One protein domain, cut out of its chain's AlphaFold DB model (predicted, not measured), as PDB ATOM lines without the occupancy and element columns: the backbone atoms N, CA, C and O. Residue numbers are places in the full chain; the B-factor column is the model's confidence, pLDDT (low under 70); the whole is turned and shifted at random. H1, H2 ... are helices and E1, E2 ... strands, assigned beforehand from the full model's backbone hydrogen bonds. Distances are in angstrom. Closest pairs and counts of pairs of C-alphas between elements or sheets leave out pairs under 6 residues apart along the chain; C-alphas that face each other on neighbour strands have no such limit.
ATOM      1  N   SER A 562     -97.271  16.106 -26.463       69.75
ATOM      2  CA  SER A 562     -97.129  15.054 -27.469       69.75
ATOM      3  C   SER A 562     -95.754  14.380 -27.388       69.75
ATOM      4  O   SER A 562     -94.720  15.043 -27.373       69.75
ATOM      5  N   GLY A 563     -95.737  13.048 -27.388       61.97
ATOM      6  CA  GLY A 563     -94.525  12.231 -27.303       61.97
ATOM      7  C   GLY A 563     -94.061  11.906 -25.881       61.97
ATOM      8  O   GLY A 563     -93.057  11.212 -25.737       61.97
ATOM      9  N   VAL A 564     -94.773  12.360 -24.845       64.19
ATOM     10  CA  VAL A 564     -94.483  12.012 -23.446       64.19
ATOM     11  C   VAL A 564     -95.262  10.757 -23.043       64.19
ATOM     12  O   VAL A 564     -96.440  10.608 -23.379       64.19
ATOM     13  N   ALA A 565     -94.592   9.858 -22.320       70.19
ATOM     14  CA  ALA A 565     -95.182   8.660 -21.735       70.19
ATOM     15  C   ALA A 565     -95.134   8.739 -20.203       70.19
ATOM     16  O   ALA A 565     -94.094   9.069 -19.633       70.19
ATOM     17  N   LEU A 566     -96.239   8.401 -19.539       75.50
ATOM     18  CA  LEU A 566     -96.312   8.252 -18.083       75.50
ATOM     19  C   LEU A 566     -96.607   6.799 -17.712       75.50
ATOM     20  O   LEU A 566     -97.398   6.145 -18.387       75.50
ATOM     21  N   ARG A 567     -95.987   6.304 -16.635       69.00
ATOM     22  CA  ARG A 567     -96.225   4.964 -16.074       69.00
ATOM     23  C   ARG A 567     -96.662   5.054 -14.611       69.00
ATOM     24  O   ARG A 567     -96.009   5.753 -13.843       69.00
ATOM     25  N   GLY A 568     -97.678   4.278 -14.223       75.69
ATOM     26  CA  GLY A 568     -98.046   4.058 -12.812       75.69
ATOM     27  C   GLY A 568     -99.423   3.390 -12.605       75.69
ATOM     28  O   GLY A 568     -99.909   2.677 -13.479       75.69
ATOM     29  N   HIS A 569    -100.109   3.700 -11.499       65.31
ATOM     30  CA  HIS A 569    -101.558   3.504 -11.234       65.31
ATOM     31  C   HIS A 569    -102.554   4.606 -11.709       65.31
ATOM     32  O   HIS A 569    -102.658   5.678 -11.105       65.31
ATOM     33  N   LEU A 570    -103.364   4.327 -12.737       77.00
ATOM     34  CA  LEU A 570    -104.428   5.238 -13.187       77.00
ATOM     35  C   LEU A 570    -105.730   4.940 -12.423       77.00
ATOM     36  O   LEU A 570    -106.274   3.838 -12.527       77.00
ATOM     37  N   ALA A 571    -106.237   5.919 -11.672       68.19
ATOM     38  CA  ALA A 571    -107.530   5.825 -10.995       68.19
ATOM     39  C   ALA A 571    -108.625   6.491 -11.838       68.19
ATOM     40  O   ALA A 571    -108.456   7.627 -12.282       68.19
ATOM     41  N   VAL A 572    -109.748   5.795 -12.028       71.06
ATOM     42  CA  VAL A 572    -110.909   6.294 -12.775       71.06
ATOM     43  C   VAL A 572    -112.118   6.354 -11.829       71.06
ATOM     44  O   VAL A 572    -112.839   5.361 -11.680       71.06
ATOM     45  N   PRO A 573    -112.340   7.498 -11.151       54.53
ATOM     46  CA  PRO A 573    -113.275   7.586 -10.028       54.53
ATOM     47  C   PRO A 573    -114.719   7.263 -10.414       54.53
ATOM     48  O   PRO A 573    -115.401   6.547  -9.687       54.53
ATOM     49  N   ALA A 574    -115.158   7.722 -11.590       55.28
ATOM     50  CA  ALA A 574    -116.541   7.612 -12.056       55.28
ATOM     51  C   ALA A 574    -117.051   6.165 -12.209       55.28
ATOM     52  O   ALA A 574    -118.258   5.942 -12.256       55.28
ATOM     53  N   ARG A 575    -116.151   5.173 -12.279       55.94
ATOM     54  CA  ARG A 575    -116.504   3.750 -12.435       55.94
ATOM     55  C   ARG A 575    -115.958   2.845 -11.329       55.94
ATOM     56  O   ARG A 575    -116.110   1.632 -11.424       55.94
ATOM     57  N   GLY A 576    -115.295   3.398 -10.307       58.78
ATOM     58  CA  GLY A 576    -114.623   2.600  -9.272       58.78
ATOM     59  C   GLY A 576    -113.519   1.680  -9.817       58.78
ATOM     60  O   GLY A 576    -113.191   0.671  -9.195       58.78
ATOM     61  N   LEU A 577    -112.964   1.994 -10.996       61.84
ATOM     62  CA  LEU A 577    -111.929   1.192 -11.648       61.84
ATOM     63  C   LEU A 577    -110.538   1.709 -11.269       61.84
ATOM     64  O   LEU A 577    -110.239   2.902 -11.380       61.84
ATOM     65  N   HIS A 578    -109.668   0.781 -10.872       60.97
ATOM     66  CA  HIS A 578    -108.267   1.044 -10.564       60.97
ATOM     67  C   HIS A 578    -107.381   0.195 -11.469       60.97
ATOM     68  O   HIS A 578    -107.356  -1.031 -11.355       60.97
ATOM     69  N   PHE A 579    -106.630   0.843 -12.358       70.69
ATOM     70  CA  PHE A 579    -105.677   0.152 -13.214       70.69
ATOM     71  C   PHE A 579    -104.275   0.298 -12.632       70.69
ATOM     72  O   PHE A 579    -103.772   1.409 -12.468       70.69
ATOM     73  N   SER A 580    -103.637  -0.828 -12.322       58.69
ATOM     74  CA  SER A 580    -102.260  -0.852 -11.827       58.69
ATOM     75  C   SER A 580    -101.276  -1.077 -12.970       58.69
ATOM     76  O   SER A 580    -101.519  -1.937 -13.809       58.69
ATOM     77  N   ALA A 581    -100.166  -0.332 -12.981       53.38
ATOM     78  CA  ALA A 581     -99.077  -0.440 -13.960       53.38
ATOM     79  C   ALA A 581     -99.475  -0.171 -15.429       53.38
ATOM     80  O   ALA A 581     -99.164  -0.947 -16.330       53.38
ATOM     81  N   VAL A 582    -100.137   0.960 -15.673       71.12
ATOM     82  CA  VAL A 582    -100.517   1.431 -17.009       71.12
ATOM     83  C   VAL A 582     -99.455   2.371 -17.566       71.12
ATOM     84  O   VAL A 582     -99.030   3.290 -16.863       71.12
ATOM     85  N   ALA A 583     -99.056   2.181 -18.828       79.94
ATOM     86  CA  ALA A 583     -98.321   3.205 -19.571       79.94
ATOM     87  C   ALA A 583     -99.283   3.986 -20.474       79.94
ATOM     88  O   ALA A 583     -99.976   3.395 -21.302       79.94
ATOM     89  N   VAL A 584     -99.321   5.309 -20.326       81.88
ATOM     90  CA  VAL A 584    -100.136   6.207 -21.154       81.88
ATOM     91  C   VAL A 584     -99.206   7.065 -21.996       81.88
ATOM     92  O   VAL A 584     -98.351   7.755 -21.444       81.88
ATOM     93  N   THR A 585     -99.364   7.043 -23.319       86.50
ATOM     94  CA  THR A 585     -98.548   7.850 -24.241       86.50
ATOM     95  C   THR A 585     -99.434   8.713 -25.124       86.50
ATOM     96  O   THR A 585    -100.315   8.182 -25.805       86.50
ATOM     97  N   ARG A 586     -99.171  10.024 -25.178       87.19
ATOM     98  CA  ARG A 586     -99.797  10.903 -26.174       87.19
ATOM     99  C   ARG A 586     -98.975  10.869 -27.456       87.19
ATOM    100  O   ARG A 586     -97.790  11.185 -27.459       87.19
ATOM    101  N   THR A 587     -99.578  10.452 -28.556       85.44
ATOM    102  CA  THR A 587     -98.914  10.380 -29.860       85.44
ATOM    103  C   THR A 587     -98.727  11.776 -30.453       85.44
ATOM    104  O   THR A 587     -99.444  12.716 -30.115       85.44
ATOM    105  N   ARG A 588     -97.791  11.919 -31.400       81.50
ATOM    106  CA  ARG A 588     -97.572  13.190 -32.117       81.50
ATOM    107  C   ARG A 588     -98.791  13.661 -32.915       81.50
ATOM    108  O   ARG A 588     -98.926  14.856 -33.132       81.50
ATOM    109  N   ALA A 589     -99.676  12.742 -33.300       81.88
ATOM    110  CA  ALA A 589    -100.912  13.038 -34.020       81.88
ATOM    111  C   ALA A 589    -102.088  13.424 -33.096       81.88
ATOM    112  O   ALA A 589    -103.213  13.538 -33.568       81.88
ATOM    113  N   GLY A 590    -101.861  13.579 -31.784       83.88
ATOM    114  CA  GLY A 590    -102.913  13.923 -30.817       83.88
ATOM    115  C   GLY A 590    -103.769  12.742 -30.336       83.88
ATOM    116  O   GLY A 590    -104.674  12.942 -29.534       83.88
ATOM    117  N   GLY A 591    -103.475  11.514 -30.778       84.81
ATOM    118  CA  GLY A 591    -104.080  10.285 -30.250       84.81
ATOM    119  C   GLY A 591    -103.378   9.756 -28.994       84.81
ATOM    120  O   GLY A 591    -102.311  10.247 -28.628       84.81
ATOM    121  N   TRP A 592    -103.920   8.707 -28.379       91.06
ATOM    122  CA  TRP A 592    -103.425   8.095 -27.143       91.06
ATOM    123  C   TRP A 592    -103.128   6.609 -27.315       91.06
ATOM    124  O   TRP A 592    -103.826   5.915 -28.050       91.06
ATOM    125  N   ILE A 593    -102.116   6.112 -26.609       87.50
ATOM    126  CA  ILE A 593    -101.825   4.682 -26.469       87.50
ATOM    127  C   ILE A 593    -101.878   4.336 -24.983       87.50
ATOM    128  O   ILE A 593    -101.209   4.990 -24.180       87.50
ATOM    129  N   LEU A 594    -102.666   3.316 -24.645       89.38
ATOM    130  CA  LEU A 594    -102.821   2.774 -23.302       89.38
ATOM    131  C   LEU A 594    -102.295   1.337 -23.280       89.38
ATOM    132  O   LEU A 594    -102.898   0.449 -23.886       89.38
ATOM    133  N   ASP A 595    -101.178   1.117 -22.593       84.38
ATOM    134  CA  ASP A 595    -100.625  -0.217 -22.369       84.38
ATOM    135  C   ASP A 595    -101.091  -0.719 -20.994       84.38
ATOM    136  O   ASP A 595    -100.700  -0.170 -19.961       84.38
ATOM    137  N   LEU A 596    -101.951  -1.739 -20.995       82.44
ATOM    138  CA  LEU A 596    -102.532  -2.368 -19.806       82.44
ATOM    139  C   LEU A 596    -101.790  -3.677 -19.451       82.44
ATOM    140  O   LEU A 596    -101.189  -4.314 -20.326       82.44
ATOM    141  N   PRO A 597    -101.855  -4.137 -18.185       72.31
ATOM    142  CA  PRO A 597    -101.328  -5.444 -17.794       72.31
ATOM    143  C   PRO A 597    -101.914  -6.585 -18.639       72.31
ATOM    144  O   PRO A 597    -103.096  -6.578 -18.975       72.31
ATOM    145  N   GLY A 598    -101.094  -7.589 -18.966       72.50
ATOM    146  CA  GLY A 598    -101.527  -8.743 -19.769       72.50
ATOM    147  C   GLY A 598    -101.389  -8.578 -21.289       72.50
ATOM    148  O   GLY A 598    -102.044  -9.303 -22.027       72.50
ATOM    149  N   ALA A 599    -100.525  -7.665 -21.753       61.56
ATOM    150  CA  ALA A 599    -100.221  -7.402 -23.170       61.56
ATOM    151  C   ALA A 599    -101.373  -6.791 -23.996       61.56
ATOM    152  O   ALA A 599    -101.362  -6.850 -25.226       61.56
ATOM    153  N   PHE A 600    -102.333  -6.142 -23.335       76.69
ATOM    154  CA  PHE A 600    -103.378  -5.379 -24.007       76.69
ATOM    155  C   PHE A 600    -102.892  -3.958 -24.303       76.69
ATOM    156  O   PHE A 600    -102.596  -3.188 -23.392       76.69
ATOM    157  N   ARG A 601    -102.831  -3.610 -25.590       87.19
ATOM    158  CA  ARG A 601    -102.552  -2.254 -26.072       87.19
ATOM    159  C   ARG A 601    -103.796  -1.707 -26.757       87.19
ATOM    160  O   ARG A 601    -104.226  -2.257 -27.768       87.19
ATOM    161  N   ALA A 602    -104.333  -0.610 -26.237       87.19
ATOM    162  CA  ALA A 602    -105.431   0.122 -26.860       87.19
ATOM    163  C   ALA A 602    -104.921   1.448 -27.439       87.19
ATOM    164  O   ALA A 602    -104.091   2.120 -26.825       87.19
ATOM    165  N   SER A 603    -105.404   1.823 -28.624       89.00
ATOM    166  CA  SER A 603    -105.106   3.111 -29.252       89.00
ATOM    167  C   SER A 603    -106.383   3.917 -29.462       89.00
ATOM    168  O   SER A 603    -107.406   3.398 -29.903       89.00
ATOM    169  N   PHE A 604    -106.320   5.207 -29.152       91.69
ATOM    170  CA  PHE A 604    -107.447   6.131 -29.228       91.69
ATOM    171  C   PHE A 604    -107.066   7.299 -30.130       91.69
ATOM    172  O   PHE A 604    -105.968   7.839 -30.025       91.69
ATOM    173  N   ARG A 605    -107.948   7.690 -31.053       88.06
ATOM    174  CA  ARG A 605    -107.609   8.683 -32.089       88.06
ATOM    175  C   ARG A 605    -107.550  10.121 -31.574       88.06
ATOM    176  O   ARG A 605    -106.891  10.944 -32.191       88.06
ATOM    177  N   ASN A 606    -108.238  10.420 -30.476       90.44
ATOM    178  CA  ASN A 606    -108.312  11.749 -29.877       90.44
ATOM    179  C   ASN A 606    -108.676  11.651 -28.385       90.44
ATOM    180  O   ASN A 606    -108.957  10.562 -27.874       90.44
ATOM    181  N   ASP A 607    -108.677  12.797 -27.707       88.12
ATOM    182  CA  ASP A 607    -108.984  12.923 -26.279       88.12
ATOM    183  C   ASP A 607    -110.388  12.383 -25.934       88.12
ATOM    184  O   ASP A 607    -110.553  11.683 -24.935       88.12
ATOM    185  N   GLY A 608    -111.383  12.624 -26.797       88.06
ATOM    186  CA  GLY A 608    -112.767  12.180 -26.594       88.06
ATOM    187  C   GLY A 608    -112.931  10.657 -26.601       88.06
ATOM    188  O   GLY A 608    -113.658  10.114 -25.775       88.06
ATOM    189  N   ALA A 609    -112.214   9.950 -27.479       83.75
ATOM    190  CA  ALA A 609    -112.257   8.489 -27.546       83.75
ATOM    191  C   ALA A 609    -111.651   7.829 -26.293       83.75
ATOM    192  O   ALA A 609    -112.199   6.847 -25.791       83.75
ATOM    193  N   LEU A 610    -110.554   8.382 -25.760       88.50
ATOM    194  CA  LEU A 610    -109.969   7.900 -24.506       88.50
ATOM    195  C   LEU A 610    -110.879   8.224 -23.309       88.50
ATOM    196  O   LEU A 610    -111.111   7.354 -22.471       88.50
ATOM    197  N   ALA A 611    -111.430   9.442 -23.249       84.88
ATOM    198  CA  ALA A 611    -112.354   9.854 -22.193       84.88
ATOM    199  C   ALA A 611    -113.620   8.982 -22.158       84.88
ATOM    200  O   ALA A 611    -114.038   8.548 -21.088       84.88
ATOM    201  N   ALA A 612    -114.192   8.652 -23.321       83.50
ATOM    202  CA  ALA A 612    -115.350   7.763 -23.428       83.50
ATOM    203  C   ALA A 612    -115.033   6.329 -22.968       83.50
ATOM    204  O   ALA A 612    -115.826   5.719 -22.248       83.50
ATOM    205  N   PHE A 613    -113.855   5.807 -23.333       85.38
ATOM    206  CA  PHE A 613    -113.399   4.485 -22.900       85.38
ATOM    207  C   PHE A 613    -113.228   4.410 -21.379       85.38
ATOM    208  O   PHE A 613    -113.745   3.493 -20.736       85.38
ATOM    209  N   LEU A 614    -112.554   5.403 -20.796       82.88
ATOM    210  CA  LEU A 614    -112.371   5.488 -19.348       82.88
ATOM    211  C   LEU A 614    -113.687   5.854 -18.637       82.88
ATOM    212  O   LEU A 614    -113.898   5.465 -17.495       82.88
ATOM    213  N   GLY A 615    -114.624   6.506 -19.323       82.12
ATOM    214  CA  GLY A 615    -115.883   6.972 -18.743       82.12
ATOM    215  C   GLY A 615    -115.703   8.182 -17.825       82.12
ATOM    216  O   GLY A 615    -116.477   8.332 -16.885       82.12
ATOM    217  N   ALA A 616    -114.673   8.999 -18.064       79.06
ATOM    218  CA  ALA A 616    -114.394  10.229 -17.323       79.06
ATOM    219  C   ALA A 616    -113.637  11.248 -18.208       79.06
ATOM    220  O   ALA A 616    -112.828  10.828 -19.046       79.06
ATOM    221  N   PRO A 617    -113.853  12.566 -18.027       83.81
ATOM    222  CA  PRO A 617    -113.049  13.615 -18.659       83.81
ATOM    223  C   PRO A 617    -111.553  13.482 -18.315       83.81
ATOM    224  O   PRO A 617    -111.193  13.125 -17.192       83.81
ATOM    225  N   LEU A 618    -110.650  13.753 -19.269       80.00
ATOM    226  CA  LEU A 618    -109.200  13.543 -19.071       80.00
ATOM    227  C   LEU A 618    -108.567  14.481 -18.030       80.00
ATOM    228  O   LEU A 618    -107.494  14.184 -17.502       80.00
ATOM    229  N   ASP A 619    -109.197  15.616 -17.761       80.00
ATOM    230  CA  ASP A 619    -108.831  16.592 -16.737       80.00
ATOM    231  C   ASP A 619    -109.257  16.172 -15.320       80.00
ATOM    232  O   ASP A 619    -108.661  16.629 -14.346       80.00
ATOM    233  N   GLU A 620    -110.201  15.235 -15.189       74.50
ATOM    234  CA  GLU A 620    -110.604  14.653 -13.899       74.50
ATOM    235  C   GLU A 620    -109.757  13.435 -13.488       74.50
ATOM    236  O   GLU A 620    -109.765  13.017 -12.325       74.50
ATOM    237  N   LEU A 621    -108.993  12.860 -14.423       72.94
ATOM    238  CA  LEU A 621    -108.137  11.704 -14.170       72.94
ATOM    239  C   LEU A 621    -106.878  12.107 -13.396       72.94
ATOM    240  O   LEU A 621    -106.049  12.886 -13.871       72.94
ATOM    241  N   ARG A 622    -106.705  11.523 -12.205       69.69
ATOM    242  CA  ARG A 622    -105.569  11.809 -11.321       69.69
ATOM    243  C   ARG A 622    -104.503  10.723 -11.403       69.69
ATOM    244  O   ARG A 622    -104.793   9.537 -11.255       69.69
ATOM    245  N   TRP A 623    -103.258  11.157 -11.586       67.44
ATOM    246  CA  TRP A 623    -102.069  10.311 -11.517       67.44
ATOM    247  C   TRP A 623    -101.656  10.139 -10.043       67.44
ATOM    248  O   TRP A 623    -101.297  11.119  -9.396       67.44
ATOM    249  N   ALA A 624    -101.722   8.921  -9.490       46.28
ATOM    250  CA  ALA A 624    -101.207   8.636  -8.146       46.28
ATOM    251  C   ALA A 624     -99.733   8.189  -8.210       46.28
ATOM    252  O   ALA A 624     -99.428   7.103  -8.706       46.28
ATOM    253  N   GLU A 625     -98.812   9.018  -7.711       40.34
ATOM    254  CA  GLU A 625     -97.385   8.684  -7.610       40.34
ATOM    255  C   GLU A 625     -97.088   7.926  -6.308       40.34
ATOM    256  O   GLU A 625     -96.856   8.546  -5.272       40.34
ATOM    257  N   HIS A 626     -97.031   6.590  -6.340       31.94
ATOM    258  CA  HIS A 626     -96.364   5.824  -5.280       31.94
ATOM    259  C   HIS A 626     -95.623   4.567  -5.781       31.94
ATOM    260  O   HIS A 626     -96.224   3.694  -6.395       31.94
TER     261      HIS A 626
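Overview. This is residues 562 to 626 of the 652 residues of an uncharacterized protein of Planctomycetes bacterium (UniProt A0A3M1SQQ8). A strongly twisted antiparallel sheet, E4-E3-E2-E1-E5, folds into a V at bends in E1 and E2, with helix H1 across its mouth. E1 to E4 form a meander, each strand the antiparallel neighbour of the one before. The printed part, 65 residues of mixed class running E1-E2-E3-E4-H1-E5, is compact, with a radius of gyration of the C-alphas of 11.1 A and spans of 29, 21 and 21 A.

Arrangement. Hairpins pair E1, residues 565 to 572, with E2, 577 to 586; E2 with E3, 592 to 596; and E3 with E4, 600 to 604. N 584 and O 566, N 585 and O 593, and N 594 and O 602 are within hydrogen-bond range at 2.9 A. E5, residues 622 to 624, neighbours E1; C-alphas 570 and 623 face each other at 5.8 A. H1, residues 607 to 614, every O i to N i+4 pair within range, is on the sheet; its C-alpha 610 is 5.6 A from C-alpha 604.

Along the chain. E2 spans 21.3 A, E1 18.3 A. C-alpha 565 is at (-95.182, 8.660, -21.735), C-alpha 624 at (-101.207, 8.636, -8.146).

Size, cuts and confidence. The printed part has no cut and no long link. Residues 622 to 626 are among those under pLDDT 70.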